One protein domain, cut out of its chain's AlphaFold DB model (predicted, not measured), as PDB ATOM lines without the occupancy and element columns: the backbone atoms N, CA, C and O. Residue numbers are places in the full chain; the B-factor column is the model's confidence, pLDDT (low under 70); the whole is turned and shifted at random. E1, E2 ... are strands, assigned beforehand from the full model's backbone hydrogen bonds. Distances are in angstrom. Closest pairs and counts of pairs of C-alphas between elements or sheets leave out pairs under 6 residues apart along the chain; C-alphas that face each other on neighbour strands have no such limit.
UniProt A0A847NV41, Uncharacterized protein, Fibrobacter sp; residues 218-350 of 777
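AT A GLANCE: This is residues 218 to 350 of the 777 residues of an uncharacterized protein of Fibrobacter sp (UniProt A0A847NV41). Two four-stranded sheets lie face to face as a sandwich, E3 E2 E7 E8 over E1 E6 E5 E4, their strands crossed at 40 degrees. The loop residues 240 to 245 stick out, and residues 336 to 350, with no named element, make a tail after E8. The printed part has 133 residues with no named helix and eight named strands, E1 to E8 in that order along the chain; both sheets are antiparallel throughout. The class is all strand, though under half of the residues, 57 of 133, are in named elements. The whole is compact, with a radius of gyration of the C-alphas of 15.0 A, yet elongated, spanning 48 by 30 by 28 A.

HOW THE PARTS SIT: Look first at the sheet E3 E2 E7 E8, which is twisted. Its inner strands E2, residues 250 to 258, and E7, residues 315 to 322, are antiparallel at 158 degrees, with N 251 and O 321 2.8 A apart. E2 bends by 65 degrees at residue 253. E3, residues 265 to 270, is an edge strand and forms a hairpin with E2; N 255 and O 269 are 2.9 A apart. E8, residues 328 to 335, is the other edge strand and forms a hairpin with E7, where N 318 and O 332 are 2.8 A apart. Now cross to the other sheet, whose edge strands are E1, residues 227 to 231, and E4, residues 277 to 281. E4, E5, residues 288 to 295, and E6, residues 301 to 308, form a meander, each strand the antiparallel neighbour of the one before. In it N 289 and O 280 are 2.8 A apart, and N 292 and O 305 are 2.8 A apart. E1 pairs with E6, with N 229 and O 306 2.8 A apart. Between the sheets, the closest C-alphas of E2 and E6 are those of Phe 251 and Thr 301, 4.6 A apart, and those of E3 and E4 are Ala 269 and Val 278, 7.2 A apart. E6 and E7 are near each other, while E4 and E8 are apart.

IN THESE COORDINATES: Find C-alpha 250 at (-20.589, 17.555, 49.792); from there E2 runs 21.6 A. E5 runs 23.0 A, E7 22.5 A, E6 20.5 A and E8 17.9 A, which ends at C-alpha 335, (-27.348, 3.417, 51.947). E1, 14.2 A, begins at C-alpha 227, (-34.814, -1.317, 36.234); E3 measures 14.1 A and E4 14.0 A.

THE WHOLE: The two C-alphas farthest apart are those of Glu 243 and Glu 345, 50.7 A. The printed part has no cut, and the link E1 to E2, 18 residues, is long. Confidence is under 70 at residues 236 to 248, 272 to 273, 283 to 284 and 324 to 330.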
ATOM      1  N   SER A 218     -19.278   9.216  30.409       80.06
ATOM      2  CA  SER A 218     -20.394  10.165  30.464       80.06
ATOM      3  C   SER A 218     -21.578   9.615  29.673       80.06
ATOM      4  O   SER A 218     -21.412   9.135  28.548       80.06
ATOM      5  N   ALA A 219     -22.763   9.667  30.268       87.56
ATOM      6  CA  ALA A 219     -23.972   9.087  29.712       87.56
ATOM      7  C   ALA A 219     -25.196   9.949  30.029       87.56
ATOM      8  O   ALA A 219     -25.124  10.946  30.743       87.56
ATOM      9  N   THR A 220     -26.342   9.529  29.509       88.38
ATOM     10  CA  THR A 220     -27.662  10.032  29.894       88.38
ATOM     11  C   THR A 220     -28.471   8.886  30.478       88.38
ATOM     12  O   THR A 220     -28.363   7.761  29.983       88.38
ATOM     13  N   MET A 221     -29.295   9.164  31.491       90.56
ATOM     14  CA  MET A 221     -30.168   8.139  32.060       90.56
ATOM     15  C   MET A 221     -31.113   7.577  30.990       90.56
ATOM     16  O   MET A 221     -31.732   8.353  30.253       90.56
ATOM     17  N   PRO A 222     -31.240   6.245  30.885       89.56
ATOM     18  CA  PRO A 222     -32.190   5.622  29.977       89.56
ATOM     19  C   PRO A 222     -33.629   5.952  30.392       89.56
ATOM     20  O   PRO A 222     -33.957   6.012  31.575       89.56
ATOM     21  N   THR A 223     -34.502   6.160  29.405       81.44
ATOM     22  CA  THR A 223     -35.905   6.554  29.625       81.44
ATOM     23  C   THR A 223     -36.883   5.376  29.647       81.44
ATOM     24  O   THR A 223     -38.054   5.573  29.956       81.44
ATOM     25  N   SER A 224     -36.440   4.170  29.279       84.50
ATOM     26  CA  SER A 224     -37.250   2.943  29.251       84.50
ATOM     27  C   SER A 224     -36.365   1.697  29.149       84.50
ATOM     28  O   SER A 224     -35.216   1.799  28.719       84.50
ATOM     29  N   GLY A 225     -36.921   0.516  29.442       88.31
ATOM     30  CA  GLY A 225     -36.252  -0.773  29.200       88.31
ATOM     31  C   GLY A 225     -35.230  -1.181  30.265       88.31
ATOM     32  O   GLY A 225     -34.430  -2.080  30.023       88.31
ATOM     33  N   VAL A 226     -35.240  -0.518  31.422       94.12
ATOM     34  CA  VAL A 226     -34.300  -0.738  32.527       94.12
ATOM     35  C   VAL A 226     -35.021  -0.729  33.868       94.12
ATOM     36  O   VAL A 226     -36.051  -0.074  34.029       94.12
ATOM     37  N   TYR A 227     -34.438  -1.422  34.835       95.12
ATOM     38  CA  TYR A 227     -34.814  -1.317  36.234       95.12
ATOM     39  C   TYR A 227     -34.189  -0.071  36.846       95.12
ATOM     40  O   TYR A 227     -33.121   0.345  36.395       95.12
ATOM     41  N   TRP A 228     -34.806   0.525  37.866       94.31
ATOM     42  CA  TRP A 228     -34.195   1.669  38.544       94.31
ATOM     43  C   TRP A 228     -34.529   1.797  40.032       94.31
ATOM     44  O   TRP A 228     -35.559   1.326  40.513       94.31
ATOM     45  N   ASN A 229     -33.645   2.490  40.750       94.50
ATOM     46  CA  ASN A 229     -33.772   2.860  42.158       94.50
ATOM     47  C   ASN A 229     -33.362   4.326  42.366       94.50
ATOM     48  O   ASN A 229     -32.555   4.878  41.613       94.50
ATOM     49  N   THR A 230     -33.885   4.952  43.420       94.50
ATOM     50  CA  THR A 230     -33.494   6.303  43.854       94.50
ATOM     51  C   THR A 230     -33.059   6.277  45.315       94.50
ATOM     52  O   THR A 230     -33.607   5.519  46.108       94.50
ATOM     53  N   TYR A 231     -32.062   7.095  45.644       94.50
ATOM     54  CA  TYR A 231     -31.517   7.290  46.983       94.50
ATOM     55  C   TYR A 231     -31.571   8.785  47.277       94.50
ATOM     56  O   TYR A 231     -30.729   9.534  46.775       94.50
ATOM     57  N   SER A 232     -32.563   9.231  48.042       90.38
ATOM     58  CA  SER A 232     -32.754  10.655  48.368       90.38
ATOM     59  C   SER A 232     -32.257  11.037  49.763       90.38
ATOM     60  O   SER A 232     -32.001  12.209  50.025       90.38
ATOM     61  N   ASN A 233     -32.026  10.062  50.645       84.06
ATOM     62  CA  ASN A 233     -31.500  10.282  51.997       84.06
ATOM     63  C   ASN A 233     -29.970  10.463  52.021       84.06
ATOM     64  O   ASN A 233     -29.264   9.789  52.774       84.06
ATOM     65  N   ILE A 234     -29.437  11.352  51.178       84.94
ATOM     66  CA  ILE A 234     -27.999  11.643  51.129       84.94
ATOM     67  C   ILE A 234     -27.647  12.633  52.254       84.94
ATOM     68  O   ILE A 234     -28.200  13.733  52.280       84.94
ATOM     69  N   PRO A 235     -26.750  12.285  53.199       70.88
ATOM     70  CA  PRO A 235     -26.409  13.179  54.304       70.88
ATOM     71  C   PRO A 235     -25.726  14.463  53.811       70.88
ATOM     72  O   PRO A 235     -24.665  14.385  53.194       70.88
ATOM     73  N   ASP A 236     -26.288  15.624  54.158       64.81
ATOM     74  CA  ASP A 236     -25.778  16.972  53.822       64.81
ATOM     75  C   ASP A 236     -25.249  17.725  55.063       64.81
ATOM     76  O   ASP A 236     -25.418  18.932  55.212       64.81
ATOM     77  N   THR A 237     -24.670  17.005  56.032       55.34
ATOM     78  CA  THR A 237     -24.278  17.612  57.320       55.34
ATOM     79  C   THR A 237     -22.774  17.784  57.453       55.34
ATOM     80  O   THR A 237     -21.993  16.873  57.173       55.34
ATOM     81  N   SER A 238     -22.381  18.965  57.933       56.22
ATOM     82  CA  SER A 238     -21.074  19.197  58.530       56.22
ATOM     83  C   SER A 238     -20.909  18.278  59.741       56.22
ATOM     84  O   SER A 238     -21.794  18.184  60.593       56.22
ATOM     85  N   TYR A 239     -19.783  17.575  59.816       52.25
ATOM     86  CA  TYR A 239     -19.455  16.718  60.950       52.25
ATOM     87  C   TYR A 239     -18.158  17.206  61.602       52.25
ATOM     88  O   TYR A 239     -17.276  17.749  60.940       52.25
ATOM     89  N   ASN A 240     -18.050  17.026  62.917       50.97
ATOM     90  CA  ASN A 240     -16.876  17.431  63.684       50.97
ATOM     91  C   ASN A 240     -16.045  16.192  64.028       50.97
ATOM     92  O   ASN A 240     -16.569  15.247  64.620       50.97
ATOM     93  N   ILE A 241     -14.747  16.209  63.711       45.44
ATOM     94  CA  ILE A 241     -13.768  15.280  64.298       45.44
ATOM     95  C   ILE A 241     -12.825  16.116  65.163       45.44
ATOM     96  O   ILE A 241     -11.997  16.870  64.652       45.44
ATOM     97  N   GLY A 242     -12.959  15.995  66.486       58.22
ATOM     98  CA  GLY A 242     -12.213  16.832  67.431       58.22
ATOM     99  C   GLY A 242     -12.608  18.311  67.323       58.22
ATOM    100  O   GLY A 242     -13.791  18.633  67.338       58.22
ATOM    101  N   GLU A 243     -11.620  19.205  67.213       43.91
ATOM    102  CA  GLU A 243     -11.818  20.663  67.073       43.91
ATOM    103  C   GLU A 243     -11.956  21.131  65.610       43.91
ATOM    104  O   GLU A 243     -12.147  22.319  65.350       43.91
ATOM    105  N   VAL A 244     -11.851  20.217  64.636       41.72
ATOM    106  CA  VAL A 244     -11.931  20.558  63.211       41.72
ATOM    107  C   VAL A 244     -13.382  20.468  62.744       41.72
ATOM    108  O   VAL A 244     -13.959  19.381  62.674       41.72
ATOM    109  N   VAL A 245     -13.948  21.630  62.414       53.72
ATOM    110  CA  VAL A 245     -15.260  21.758  61.773       53.72
ATOM    111  C   VAL A 245     -15.085  21.610  60.266       53.72
ATOM    112  O   VAL A 245     -14.392  22.401  59.620       53.72
ATOM    113  N   PHE A 246     -15.711  20.586  59.699       55.62
ATOM    114  CA  PHE A 246     -15.729  20.345  58.265       55.62
ATOM    115  C   PHE A 246     -16.976  21.007  57.651       55.62
ATOM    116  O   PHE A 246     -18.052  20.415  57.611       55.62
ATOM    117  N   ASP A 247     -16.833  22.265  57.210       60.06
ATOM    118  CA  ASP A 247     -17.934  23.092  56.692       60.06
ATOM    119  C   ASP A 247     -18.229  22.877  55.194       60.06
ATOM    120  O   ASP A 247     -17.386  23.140  54.327       60.06
ATOM    121  N   GLY A 248     -19.492  22.558  54.892       61.56
ATOM    122  CA  GLY A 248     -20.149  22.874  53.619       61.56
ATOM    123  C   GLY A 248     -20.470  21.687  52.702       61.56
ATOM    124  O   GLY A 248     -19.893  20.611  52.854       61.56
ATOM    125  N   PRO A 249     -21.395  21.898  51.742       73.62
ATOM    126  CA  PRO A 249     -22.071  20.838  51.000       73.62
ATOM    127  C   PRO A 249     -21.081  19.894  50.328       73.62
ATOM    128  O   PRO A 249     -20.044  20.315  49.798       73.62
ATOM    129  N   CYS A 250     -21.415  18.610  50.356       76.50
ATOM    130  CA  CYS A 250     -20.589  17.555  49.792       76.50
ATOM    131  C   CYS A 250     -21.259  16.934  48.567       76.50
ATOM    132  O   CYS A 250     -22.479  16.771  48.517       76.50
ATOM    133  N   PHE A 251     -20.456  16.572  47.571       81.19
ATOM    134  CA  PHE A 251     -20.912  15.846  46.393       81.19
ATOM    135  C   PHE A 251     -20.330  14.432  46.375       81.19
ATOM    136  O   PHE A 251     -19.194  14.212  46.797       81.19
ATOM    137  N   ALA A 252     -21.090  13.469  45.861       81.62
ATOM    138  CA  ALA A 252     -20.588  12.128  45.602       81.62
ATOM    139  C   ALA A 252     -19.609  12.184  44.424       81.62
ATOM    140  O   ALA A 252     -20.007  12.451  43.285       81.62
ATOM    141  N   GLY A 253     -18.320  11.989  44.695       73.38
ATOM    142  CA  GLY A 253     -17.294  11.877  43.651       73.38
ATOM    143  C   GLY A 253     -17.179  10.450  43.126       73.38
ATOM    144  O   GLY A 253     -16.852  10.233  41.961       73.38
ATOM    145  N   TYR A 254     -17.502   9.487  43.987       75.69
ATOM    146  CA  TYR A 254     -17.344   8.074  43.710       75.69
ATOM    147  C   TYR A 254     -18.383   7.233  44.457       75.69
ATOM    148  O   TYR A 254     -18.845   7.610  45.541       75.69
ATOM    149  N   VAL A 255     -18.785   6.129  43.831       82.50
ATOM    150  CA  VAL A 255     -19.945   5.321  44.206       82.50
ATOM    151  C   VAL A 255     -19.632   3.839  44.048       82.50
ATOM    152  O   VAL A 255     -19.176   3.423  42.984       82.50
ATOM    153  N   HIS A 256     -19.943   3.037  45.069       84.19
ATOM    154  CA  HIS A 256     -20.000   1.578  44.953       84.19
ATOM    155  C   HIS A 256     -21.440   1.100  45.017       84.19
ATOM    156  O   HIS A 256     -22.193   1.533  45.896       84.19
ATOM    157  N   LEU A 257     -21.784   0.167  44.134       86.12
ATOM    158  CA  LEU A 257     -23.011  -0.609  44.239       86.12
ATOM    159  C   LEU A 257     -22.643  -1.990  44.755       86.12
ATOM    160  O   LEU A 257     -21.810  -2.674  44.164       86.12
ATOM    161  N   THR A 258     -23.267  -2.385  45.852       82.94
ATOM    162  CA  THR A 258     -22.980  -3.640  46.541       82.94
ATOM    163  C   THR A 258     -24.232  -4.498  46.581       82.94
ATOM    164  O   THR A 258     -25.314  -3.999  46.885       82.94
ATOM    165  N   GLU A 259     -24.113  -5.788  46.289       85.38
ATOM    166  CA  GLU A 259     -25.195  -6.739  46.519       85.38
ATOM    167  C   GLU A 259     -25.289  -7.014  48.031       85.38
ATOM    168  O   GLU A 259     -24.308  -7.439  48.646       85.38
ATOM    169  N   PRO A 260     -26.432  -6.726  48.673       80.94
ATOM    170  CA  PRO A 260     -26.512  -6.688  50.132       80.94
ATOM    171  C   PRO A 260     -26.371  -8.050  50.821       80.94
ATOM    172  O   PRO A 260     -25.984  -8.108  51.987       80.94
ATOM    173  N   SER A 261     -26.716  -9.142  50.140       80.19
ATOM    174  CA  SER A 261     -26.728 -10.492  50.708       80.19
ATOM    175  C   SER A 261     -25.378 -11.203  50.611       80.19
ATOM    176  O   SER A 261     -25.053 -12.016  51.483       80.19
ATOM    177  N   THR A 262     -24.590 -10.895  49.579       73.81
ATOM    178  CA  THR A 262     -23.263 -11.478  49.332       73.81
ATOM    179  C   THR A 262     -22.129 -10.525  49.708       73.81
ATOM    180  O   THR A 262     -21.021 -10.981  49.978       73.81
ATOM    181  N   GLY A 263     -22.398  -9.216  49.784       73.00
ATOM    182  CA  GLY A 263     -21.390  -8.180  50.016       73.00
ATOM    183  C   GLY A 263     -20.528  -7.880  48.786       73.00
ATOM    184  O   GLY A 263     -19.562  -7.126  48.881       73.00
ATOM    185  N   GLU A 264     -20.865  -8.463  47.641       75.88
ATOM    186  CA  GLU A 264     -20.131  -8.302  46.394       75.88
ATOM    187  C   GLU A 264     -20.315  -6.903  45.807       75.88
ATOM    188  O   GLU A 264     -21.415  -6.349  45.804       75.88
ATOM    189  N   ILE A 265     -19.243  -6.337  45.261       77.44
ATOM    190  CA  ILE A 265     -19.301  -5.080  44.520       77.44
ATOM    191  C   ILE A 265     -19.805  -5.378  43.105       77.44
ATOM    192  O   ILE A 265     -19.065  -5.864  42.259       77.44
ATOM    193  N   LEU A 266     -21.065  -5.041  42.847       78.44
ATOM    194  CA  LEU A 266     -21.692  -5.148  41.527       78.44
ATOM    195  C   LEU A 266     -21.119  -4.127  40.540       78.44
ATOM    196  O   LEU A 266     -21.148  -4.329  39.328       78.44
ATOM    197  N   ALA A 267     -20.688  -2.980  41.067       77.06
ATOM    198  CA  ALA A 267     -20.319  -1.817  40.285       77.06
ATOM    199  C   ALA A 267     -19.484  -0.814  41.070       77.06
ATOM    200  O   ALA A 267     -19.747  -0.552  42.247       77.06
ATOM    201  N   MET A 268     -18.611  -0.115  40.354       75.25
ATOM    202  CA  MET A 268     -17.931   1.082  40.830       75.25
ATOM    203  C   MET A 268     -18.055   2.180  39.780       75.25
ATOM    204  O   MET A 268     -17.780   1.949  38.604       75.25
ATOM    205  N   ALA A 269     -18.457   3.378  40.195       73.44
ATOM    206  CA  ALA A 269     -18.640   4.514  39.300       73.44
ATOM    207  C   ALA A 269     -17.998   5.772  39.885       73.44
ATOM    208  O   ALA A 269     -18.304   6.172  41.009       73.44
ATOM    209  N   SER A 270     -17.131   6.417  39.104       74.88
ATOM    210  CA  SER A 270     -16.597   7.746  39.412       74.88
ATOM    211  C   SER A 270     -17.262   8.807  38.539       74.88
ATOM    212  O   SER A 270     -17.631   8.546  37.390       74.88
ATOM    213  N   PHE A 271     -17.429  10.011  39.074       73.75
ATOM    214  CA  PHE A 271     -17.931  11.145  38.309       73.75
ATOM    215  C   PHE A 271     -16.766  12.038  37.895       73.75
ATOM    216  O   PHE A 271     -16.073  12.597  38.746       73.75
ATOM    217  N   ALA A 272     -16.580  12.221  36.587       69.19
ATOM    218  CA  ALA A 272     -15.693  13.260  36.080       69.19
ATOM    219  C   ALA A 272     -16.208  14.662  36.468       69.19
ATOM    220  O   ALA A 272     -17.384  14.847  36.804       69.19
ATOM    221  N   ALA A 273     -15.327  15.665  36.405       67.19
ATOM    222  CA  ALA A 273     -15.722  17.059  36.595       67.19
ATOM    223  C   ALA A 273     -16.859  17.423  35.621       67.19
ATOM    224  O   ALA A 273     -16.809  17.058  34.448       67.19
ATOM    225  N   ASP A 274     -17.893  18.094  36.130       71.25
ATOM    226  CA  ASP A 274     -19.091  18.517  35.387       71.25
ATOM    227  C   ASP A 274     -19.941  17.389  34.758       71.25
ATOM    228  O   ASP A 274     -20.914  17.661  34.054       71.25
ATOM    229  N   VAL A 275     -19.642  16.117  35.050       79.50
ATOM    230  CA  VAL A 275     -20.449  14.966  34.621       79.50
ATOM    231  C   VAL A 275     -21.312  14.491  35.783       79.50
ATOM    232  O   VAL A 275     -20.811  14.124  36.844       79.50
ATOM    233  N   ASN A 276     -22.628  14.481  35.571       85.38
ATOM    234  CA  ASN A 276     -23.597  14.033  36.572       85.38
ATOM    235  C   ASN A 276     -24.198  12.666  36.274       85.38
ATOM    236  O   ASN A 276     -24.770  12.077  37.173       85.38
ATOM    237  N   CYS A 277     -24.057  12.133  35.065       89.94
ATOM    238  CA  CYS A 277     -24.527  10.792  34.752       89.94
ATOM    239  C   CYS A 277     -23.416  10.009  34.071       89.94
ATOM    240  O   CYS A 277     -22.796  10.483  33.117       89.94
ATOM    241  N   VAL A 278     -23.180   8.802  34.567       87.69
ATOM    242  CA  VAL A 278     -22.190   7.888  34.016       87.69
ATOM    243  C   VAL A 278     -22.784   6.512  33.796       87.69
ATOM    244  O   VAL A 278     -23.742   6.127  34.462       87.69
ATOM    245  N   THR A 279     -22.214   5.762  32.860       87.31
ATOM    246  CA  THR A 279     -22.562   4.360  32.631       87.31
ATOM    247  C   THR A 279     -21.333   3.476  32.712       87.31
ATOM    248  O   THR A 279     -20.213   3.906  32.410       87.31
ATOM    249  N   PHE A 280     -21.566   2.231  33.103       80.06
ATOM    250  CA  PHE A 280     -20.584   1.170  33.008       80.06
ATOM    251  C   PHE A 280     -21.292  -0.162  32.728       80.06
ATOM    252  O   PHE A 280     -22.462  -0.345  33.070       80.06
ATOM    253  N   THR A 281     -20.564  -1.094  32.123       82.44
ATOM    254  CA  THR A 281     -20.993  -2.483  31.975       82.44
ATOM    255  C   THR A 281     -20.034  -3.356  32.763       82.44
ATOM    256  O   THR A 281     -18.820  -3.295  32.558       82.44
ATOM    257  N   SER A 282     -20.584  -4.152  33.668       74.88
ATOM    258  CA  SER A 282     -19.850  -5.175  34.401       74.88
ATOM    259  C   SER A 282     -19.317  -6.211  33.409       74.88
ATOM    260  O   SER A 282     -20.086  -6.750  32.611       74.88
ATOM    261  N   SER A 283     -18.001  -6.472  33.384       64.50
ATOM    262  CA  SER A 283     -17.465  -7.512  32.483       64.50
ATOM    263  C   SER A 283     -17.792  -8.912  32.947       64.50
ATOM    264  O   SER A 283     -17.629  -9.856  32.179       64.50
ATOM    265  N   THR A 284     -18.139  -9.047  34.217       63.41
ATOM    266  CA  THR A 284     -18.311 -10.323  34.869       63.41
ATOM    267  C   THR A 284     -19.668 -10.906  34.500       63.41
ATOM    268  O   THR A 284     -19.717 -11.974  33.897       63.41
ATOM    269  N   ASP A 285     -20.762 -10.184  34.751       70.88
ATOM    270  CA  ASP A 285     -22.139 -10.639  34.480       70.88
ATOM    271  C   ASP A 285     -22.806  -9.968  33.262       70.88
ATOM    272  O   ASP A 285     -23.934 -10.312  32.891       70.88
ATOM    273  N   GLY A 286     -22.120  -9.016  32.621       77.31
ATOM    274  CA  GLY A 286     -22.627  -8.270  31.469       77.31
ATOM    275  C   GLY A 286     -23.732  -7.269  31.809       77.31
ATOM    276  O   GLY A 286     -24.324  -6.691  30.894       77.31
ATOM    277  N   VAL A 287     -24.037  -7.054  33.092       85.94
ATOM    278  CA  VAL A 287     -25.072  -6.111  33.512       85.94
ATOM    279  C   VAL A 287     -24.578  -4.688  33.285       85.94
ATOM    280  O   VAL A 287     -23.483  -4.305  33.704       85.94
ATOM    281  N   GLN A 288     -25.399  -3.888  32.611       90.44
ATOM    282  CA  GLN A 288     -25.126  -2.476  32.404       90.44
ATOM    283  C   GLN A 288     -25.838  -1.649  33.462       90.44
ATOM    284  O   GLN A 288     -27.016  -1.877  33.740       90.44
ATOM    285  N   TYR A 289     -25.130  -0.664  34.010       91.06
ATOM    286  CA  TYR A 289     -25.668   0.277  34.975       91.06
ATOM    287  C   TYR A 289     -25.460   1.716  34.506       91.06
ATOM    288  O   TYR A 289     -24.482   2.056  33.831       91.06
ATOM    289  N   TRP A 290     -26.376   2.577  34.926       93.44
ATOM    290  CA  TRP A 290     -26.291   4.024  34.804       93.44
ATOM    291  C   TRP A 290     -26.455   4.621  36.190       93.44
ATOM    292  O   TRP A 290     -27.367   4.239  36.919       93.44
ATOM    293  N   VAL A 291     -25.572   5.542  36.554       92.88
ATOM    294  CA  VAL A 291     -25.590   6.214  37.851       92.88
ATOM    295  C   VAL A 291     -25.665   7.711  37.602       92.88
ATOM    296  O   VAL A 291     -24.769   8.292  36.988       92.88
ATOM    297  N   GLU A 292     -26.736   8.334  38.081       93.94
ATOM    298  CA  GLU A 292     -26.979   9.767  37.981       93.94
ATOM    299  C   GLU A 292     -26.919  10.424  39.362       93.94
ATOM    300  O   GLU A 292     -27.642  10.064  40.290       93.94
ATOM    301  N   ARG A 293     -26.062  11.432  39.478       91.06
ATOM    302  CA  ARG A 293     -25.927  12.334  40.609       91.06
ATOM    303  C   ARG A 293     -26.795  13.563  40.400       91.06
ATOM    304  O   ARG A 293     -26.496  14.418  39.569       91.06
ATOM    305  N   ILE A 294     -27.830  13.688  41.220       91.88
ATOM    306  CA  ILE A 294     -28.678  14.876  41.263       91.88
ATOM    307  C   ILE A 294     -28.037  15.869  42.229       91.88
ATOM    308  O   ILE A 294     -27.833  15.565  43.406       91.88
ATOM    309  N   GLN A 295     -27.687  17.046  41.714       88.19
ATOM    310  CA  GLN A 295     -27.066  18.110  42.495       88.19
ATOM    311  C   GLN A 295     -28.091  19.169  42.903       88.19
ATOM    312  O   GLN A 295     -28.902  19.620  42.091       88.19
ATOM    313  N   ALA A 296     -28.013  19.599  44.158       86.56
ATOM    314  CA  ALA A 296     -28.706  20.777  44.650       86.56
ATOM    315  C   ALA A 296     -28.022  22.069  44.143       86.56
ATOM    316  O   ALA A 296     -26.857  22.039  43.735       86.56
ATOM    317  N   PRO A 297     -28.692  23.239  44.214       86.06
ATOM    318  CA  PRO A 297     -28.122  24.516  43.760       86.06
ATOM    319  C   PRO A 297     -26.805  24.924  44.441       86.06
ATOM    320  O   PRO A 297     -26.056  25.729  43.898       86.06
ATOM    321  N   ASN A 298     -26.518  24.381  45.628       81.88
ATOM    322  CA  ASN A 298     -25.276  24.608  46.371       81.88
ATOM    323  C   ASN A 298     -24.107  23.704  45.909       81.88
ATOM    324  O   ASN A 298     -23.028  23.763  46.497       81.88
ATOM    325  N   GLY A 299     -24.319  22.863  44.888       81.81
ATOM    326  CA  GLY A 299     -23.346  21.912  44.342       81.81
ATOM    327  C   GLY A 299     -23.290  20.559  45.062       81.81
ATOM    328  O   GLY A 299     -22.640  19.639  44.561       81.81
ATOM    329  N   GLY A 300     -23.969  20.417  46.205       84.88
ATOM    330  CA  GLY A 300     -24.042  19.170  46.966       84.88
ATOM    331  C   GLY A 300     -24.917  18.118  46.287       84.88
ATOM    332  O   GLY A 300     -25.802  18.442  45.496       84.88
ATOM    333  N   THR A 301     -24.678  16.843  46.580       88.06
ATOM    334  CA  THR A 301     -25.513  15.746  46.069       88.06
ATOM    335  C   THR A 301     -26.784  15.624  46.896       88.06
ATOM    336  O   THR A 301     -26.713  15.303  48.076       88.06
ATOM    337  N   SER A 302     -27.944  15.833  46.270       90.00
ATOM    338  CA  SER A 302     -29.251  15.669  46.915       90.00
ATOM    339  C   SER A 302     -29.837  14.274  46.728       90.00
ATOM    340  O   SER A 302     -30.616  13.825  47.556       90.00
ATOM    341  N   ALA A 303     -29.504  13.598  45.625       93.19
ATOM    342  CA  ALA A 303     -29.933  12.229  45.382       93.19
ATOM    343  C   ALA A 303     -29.003  11.509  44.401       93.19
ATOM    344  O   ALA A 303     -28.333  12.141  43.578       93.19
ATOM    345  N   ILE A 304     -29.012  10.182  44.463       93.81
ATOM    346  CA  ILE A 304     -28.416   9.304  43.455       93.81
ATOM    347  C   ILE A 304     -29.539   8.481  42.828       93.81
ATOM    348  O   ILE A 304     -30.366   7.913  43.540       93.81
ATOM    349  N   LYS A 305     -29.578   8.410  41.502       94.38
ATOM    350  CA  LYS A 305     -30.429   7.479  40.760       94.38
ATOM    351  C   LYS A 305     -29.568   6.422  40.108       94.38
ATOM    352  O   LYS A 305     -28.494   6.723  39.592       94.38
ATOM    353  N   ILE A 306     -30.056   5.194  40.122       93.75
ATOM    354  CA  ILE A 306     -29.388   4.061  39.496       93.75
ATOM    355  C   ILE A 306     -30.381   3.407  38.563       93.75
ATOM    356  O   ILE A 306     -31.483   3.090  38.994       93.75
ATOM    357  N   ALA A 307     -29.983   3.190  37.318       94.56
ATOM    358  CA  ALA A 307     -30.672   2.298  36.401       94.56
ATOM    359  C   ALA A 307     -29.792   1.089  36.077       94.56
ATOM    360  O   ALA A 307     -28.567   1.205  36.072       94.56
ATOM    361  N   SER A 308     -30.402  -0.061  35.798       93.31
ATOM    362  CA  SER A 308     -29.694  -1.295  35.464       93.31
ATOM    363  C   SER A 308     -30.490  -2.190  34.514       93.31
ATOM    364  O   SER A 308     -31.720  -2.163  34.486       93.31
ATOM    365  N   THR A 309     -29.792  -3.028  33.747       92.25
ATOM    366  CA  THR A 309     -30.412  -4.129  32.989       92.25
ATOM    367  C   THR A 309     -30.793  -5.329  33.866       92.25
ATOM    368  O   THR A 309     -31.387  -6.279  33.357       92.25
ATOM    369  N   ALA A 310     -30.444  -5.315  35.156       90.88
ATOM    370  CA  ALA A 310     -30.795  -6.341  36.133       90.88
ATOM    371  C   ALA A 310     -31.680  -5.774  37.252       90.88
ATOM    372  O   ALA A 310     -31.605  -4.591  37.581       90.88
ATOM    373  N   ALA A 311     -32.502  -6.630  37.856       91.81
ATOM    374  CA  ALA A 311     -33.499  -6.256  38.859       91.81
ATOM    375  C   ALA A 311     -32.940  -6.209  40.298       91.81
ATOM    376  O   ALA A 311     -33.689  -6.371  41.256       91.81
ATOM    377  N   ASN A 312     -31.625  -6.041  40.483       90.25
ATOM    378  CA  ASN A 312     -31.010  -5.993  41.814       90.25
ATOM    379  C   ASN A 312     -31.539  -4.812  42.645       90.25
ATOM    380  O   ASN A 312     -31.851  -3.751  42.109       90.25
ATOM    381  N   ILE A 313     -31.524  -4.969  43.972       91.06
ATOM    382  CA  ILE A 313     -31.683  -3.869  44.933       91.06
ATOM    383  C   ILE A 313     -30.313  -3.616  45.586       91.06
ATOM    384  O   ILE A 313     -30.037  -4.163  46.659       91.06
ATOM    385  N   PRO A 314     -29.404  -2.863  44.937       89.81
ATOM    386  CA  PRO A 314     -28.067  -2.660  45.476       89.81
ATOM    387  C   PRO A 314     -28.090  -1.807  46.749       89.81
ATOM    388  O   PRO A 314     -28.966  -0.975  46.959       89.81
ATOM    389  N   TRP A 315     -27.092  -1.991  47.604       89.06
ATOM    390  CA  TRP A 315     -26.706  -0.995  48.595       89.06
ATOM    391  C   TRP A 315     -25.691  -0.038  47.999       89.06
ATOM    392  O   TRP A 315     -24.869  -0.411  47.161       89.06
ATOM    393  N   LEU A 316     -25.746   1.202  48.463       89.31
ATOM    394  CA  LEU A 316     -24.932   2.283  47.949       89.31
ATOM    395  C   LEU A 316     -23.881   2.695  48.981       89.31
ATOM    396  O   LEU A 316     -24.219   3.054  50.111       89.31
ATOM    397  N   THR A 317     -22.609   2.679  48.588       84.19
ATOM    398  CA  THR A 317     -21.537   3.337  49.351       84.19
ATOM    399  C   THR A 317     -21.074   4.577  48.602       84.19
ATOM    400  O   THR A 317     -20.729   4.502  47.424       84.19
ATOM    401  N   LEU A 318     -21.070   5.722  49.282       81.88
ATOM    402  CA  LEU A 318     -20.713   7.018  48.711       81.88
ATOM    403  C   LEU A 318     -19.421   7.550  49.301       81.88
ATOM    404  O   LEU A 318     -19.235   7.554  50.517       81.88
ATOM    405  N   TYR A 319     -18.578   8.086  48.432       81.19
ATOM    406  CA  TYR A 319     -17.376   8.818  48.797       81.19
ATOM    407  C   TYR A 319     -17.658  10.296  48.562       81.19
ATOM    408  O   TYR A 319     -17.813  10.750  47.422       81.19
ATOM    409  N   MET A 320     -17.798  11.023  49.666       76.44
ATOM    410  CA  MET A 320     -18.296  12.390  49.685       76.44
ATOM    411  C   MET A 320     -17.127  13.367  49.681       76.44
ATOM    412  O   MET A 320     -16.251  13.310  50.546       76.44
ATOM    413  N   TYR A 321     -17.124  14.277  48.713       75.50
ATOM    414  CA  TYR A 321     -16.090  15.285  48.516       75.50
ATOM    415  C   TYR A 321     -16.661  16.664  48.805       75.50
ATOM    416  O   TYR A 321     -17.773  16.983  48.388       75.50
ATOM    417  N   SER A 322     -15.892  17.512  49.483       71.44
ATOM    418  CA  SER A 322     -16.316  18.896  49.703       71.44
ATOM    419  C   SER A 322     -16.376  19.646  48.378       71.44
ATOM    420  O   SER A 322     -15.384  19.683  47.643       71.44
ATOM    421  N   VAL A 323     -17.496  20.326  48.117       73.00
ATOM    422  CA  VAL A 323     -17.646  21.221  46.956       73.00
ATOM    423  C   VAL A 323     -16.572  22.317  46.966       73.00
ATOM    424  O   VAL A 323     -16.077  22.720  45.919       73.00
ATOM    425  N   LYS A 324     -16.166  22.782  48.154       68.00
ATOM    426  CA  LYS A 324     -15.223  23.895  48.317       68.00
ATOM    427  C   LYS A 324     -13.771  23.499  48.054       68.00
ATOM    428  O   LYS A 324     -13.025  24.293  47.487       68.00
ATOM    429  N   SER A 325     -13.343  22.323  48.519       61.81
ATOM    430  CA  SER A 325     -11.928  21.921  48.456       61.81
ATOM    431  C   SER A 325     -11.636  20.763  47.504       61.81
ATOM    432  O   SER A 325     -10.463  20.460  47.298       61.81
ATOM    433  N   GLY A 326     -12.657  20.070  46.987       61.16
ATOM    434  CA  GLY A 326     -12.502  18.897  46.118       61.16
ATOM    435  C   GLY A 326     -11.788  17.711  46.776       61.16
ATOM    436  O   GLY A 326     -11.312  16.820  46.083       61.16
ATOM    437  N   ARG A 327     -11.668  17.700  48.110       57.97
ATOM    438  CA  ARG A 327     -11.031  16.608  48.868       57.97
ATOM    439  C   ARG A 327     -12.099  15.638  49.343       57.97
ATOM    440  O   ARG A 327     -13.195  16.088  49.668       57.97
ATOM    441  N   CYS A 328     -11.769  14.349  49.409       60.00
ATOM    442  CA  CYS A 328     -12.631  13.352  50.038       60.00
ATOM    443  C   CYS A 328     -12.730  13.674  51.534       60.00
ATOM    444  O   CYS A 328     -11.704  13.854  52.191       60.00
ATOM    445  N   TYR A 329     -13.949  13.818  52.044       62.84
ATOM    446  CA  TYR A 329     -14.215  14.152  53.440       62.84
ATOM    447  C   TYR A 329     -14.658  12.919  54.221       62.84
ATOM    448  O   TYR A 329     -14.133  12.678  55.298       62.84
ATOM    449  N   TYR A 330     -15.630  12.149  53.734       62.56
ATOM    450  CA  TYR A 330     -16.172  11.004  54.473       62.56
ATOM    451  C   TYR A 330     -16.810   9.979  53.541       62.56
ATOM    452  O   TYR A 330     -17.081  10.250  52.371       62.56
ATOM    453  N   ARG A 331     -17.041   8.786  54.087       74.44
ATOM    454  CA  ARG A 331     -17.706   7.681  53.401       74.44
ATOM    455  C   ARG A 331     -19.061   7.436  54.049       74.44
ATOM    456  O   ARG A 331     -19.152   7.372  55.275       74.44
ATOM    457  N   VAL A 332     -20.096   7.295  53.233       76.00
ATOM    458  CA  VAL A 332     -21.423   6.861  53.678       76.00
ATOM    459  C   VAL A 332     -21.599   5.429  53.218       76.00
ATOM    460  O   VAL A 332     -21.574   5.170  52.021       76.00
ATOM    461  N   TYR A 333     -21.736   4.507  54.162       79.50
ATOM    462  CA  TYR A 333     -21.819   3.078  53.882       79.50
ATOM    463  C   TYR A 333     -23.266   2.589  53.890       79.50
ATOM    464  O   TYR A 333     -24.069   3.053  54.699       79.50
ATOM    465  N   ASN A 334     -23.556   1.593  53.048       79.44
ATOM    466  CA  ASN A 334     -24.786   0.793  53.079       79.44
ATOM    467  C   ASN A 334     -26.092   1.609  53.019       79.44
ATOM    468  O   ASN A 334     -27.076   1.269  53.683       79.44
ATOM    469  N   LEU A 335     -26.115   2.683  52.225       88.12
ATOM    470  CA  LEU A 335     -27.348   3.417  51.947       88.12
ATOM    471  C   LEU A 335     -28.320   2.509  51.193       88.12
ATOM    472  O   LEU A 335     -27.954   1.852  50.216       88.12
ATOM    473  N   ARG A 336     -29.567   2.492  51.657       89.81
ATOM    474  CA  ARG A 336     -30.662   1.748  51.034       89.81
ATOM    475  C   ARG A 336     -31.440   2.664  50.089       89.81
ATOM    476  O   ARG A 336     -31.526   3.860  50.377       89.81
ATOM    477  N   PRO A 337     -31.999   2.125  48.997       91.88
ATOM    478  CA  PRO A 337     -32.878   2.900  48.137       91.88
ATOM    479  C   PRO A 337     -34.161   3.295  48.877       91.88
ATOM    480  O   PRO A 337     -34.530   2.690  49.884       91.88
ATOM    481  N   ASP A 338     -34.852   4.302  48.350       89.38
ATOM    482  CA  ASP A 338     -36.077   4.866  48.927       89.38
ATOM    483  C   ASP A 338     -37.272   3.880  48.911       89.38
ATOM    484  O   ASP A 338     -38.309   4.153  49.515       89.38
ATOM    485  N   GLY A 339     -37.129   2.729  48.242       86.44
ATOM    486  CA  GLY A 339     -38.117   1.654  48.131       86.44
ATOM    487  C   GLY A 339     -37.547   0.423  47.412       86.44
ATOM    488  O   GLY A 339     -36.328   0.250  47.350       86.44
ATOM    489  N   GLY A 340     -38.424  -0.423  46.863       87.25
ATOM    490  CA  GLY A 340     -38.046  -1.558  46.014       87.25
ATOM    491  C   GLY A 340     -37.395  -1.150  44.684       87.25
ATOM    492  O   GLY A 340     -37.017   0.006  44.464       87.25
ATOM    493  N   VAL A 341     -37.255  -2.108  43.768       92.50
ATOM    494  CA  VAL A 341     -36.789  -1.828  42.401       92.50
ATOM    495  C   VAL A 341     -37.971  -1.537  41.490       92.50
ATOM    496  O   VAL A 341     -38.965  -2.258  41.498       92.50
ATOM    497  N   HIS A 342     -37.881  -0.477  40.696       93.25
ATOM    498  CA  HIS A 342     -38.891  -0.196  39.688       93.25
ATOM    499  C   HIS A 342     -38.616  -1.015  38.425       93.25
ATOM    500  O   HIS A 342     -37.480  -1.033  37.951       93.25
ATOM    501  N   THR A 343     -39.637  -1.667  37.870       92.19
ATOM    502  CA  THR A 343     -39.566  -2.359  36.577       92.19
ATOM    503  C   THR A 343     -39.466  -1.357  35.421       92.19
ATOM    504  O   THR A 343     -39.774  -0.171  35.605       92.19
ATOM    505  N   PRO A 344     -39.098  -1.804  34.206       90.38
ATOM    506  CA  PRO A 344     -39.126  -0.957  33.012       90.38
ATOM    507  C   PRO A 344     -40.479  -0.280  32.738       90.38
ATOM    508  O   PRO A 344     -40.516   0.795  32.138       90.38
ATOM    509  N   GLU A 345     -41.580  -0.882  33.187       88.38
ATOM    510  CA  GLU A 345     -42.957  -0.382  33.074       88.38
ATOM    511  C   GLU A 345     -43.355   0.545  34.236       88.38
ATOM    512  O   GLU A 345     -44.429   1.148  34.211       88.38
ATOM    513  N   GLY A 346     -42.497   0.676  35.252       87.06
ATOM    514  CA  GLY A 346     -42.683   1.553  36.408       87.06
ATOM    515  C   GLY A 346     -43.346   0.904  37.626       87.06
ATOM    516  O   GLY A 346     -43.526   1.591  38.634       87.06
ATOM    517  N   ALA A 347     -43.683  -0.391  37.577       91.44
ATOM    518  CA  ALA A 347     -44.175  -1.123  38.746       91.44
ATOM    519  C   ALA A 347     -43.065  -1.267  39.800       91.44
ATOM    520  O   ALA A 347     -41.897  -1.356  39.444       91.44
ATOM    521  N   VAL A 348     -43.406  -1.290  41.090       92.56
ATOM    522  CA  VAL A 348     -42.422  -1.487  42.171       92.56
ATOM    523  C   VAL A 348     -42.397  -2.957  42.568       92.56
ATOM    524  O   VAL A 348     -43.441  -3.521  42.891       92.56
ATOM    525  N   LEU A 349     -41.210  -3.560  42.564       90.88
ATOM    526  CA  LEU A 349     -40.949  -4.890  43.104       90.88
ATOM    527  C   LEU A 349     -40.205  -4.752  44.434       90.88
ATOM    528  O   LEU A 349     -39.029  -4.380  44.464       90.88
ATOM    529  N   ASP A 350     -40.886  -5.075  45.532       86.25
ATOM    530  CA  ASP A 350     -40.289  -5.043  46.874       86.25
ATOM    531  C   ASP A 350     -39.297  -6.198  47.090       86.25
ATOM    532  O   ASP A 350     -38.273  -6.021  47.750       86.25
TER     533      ASP A 350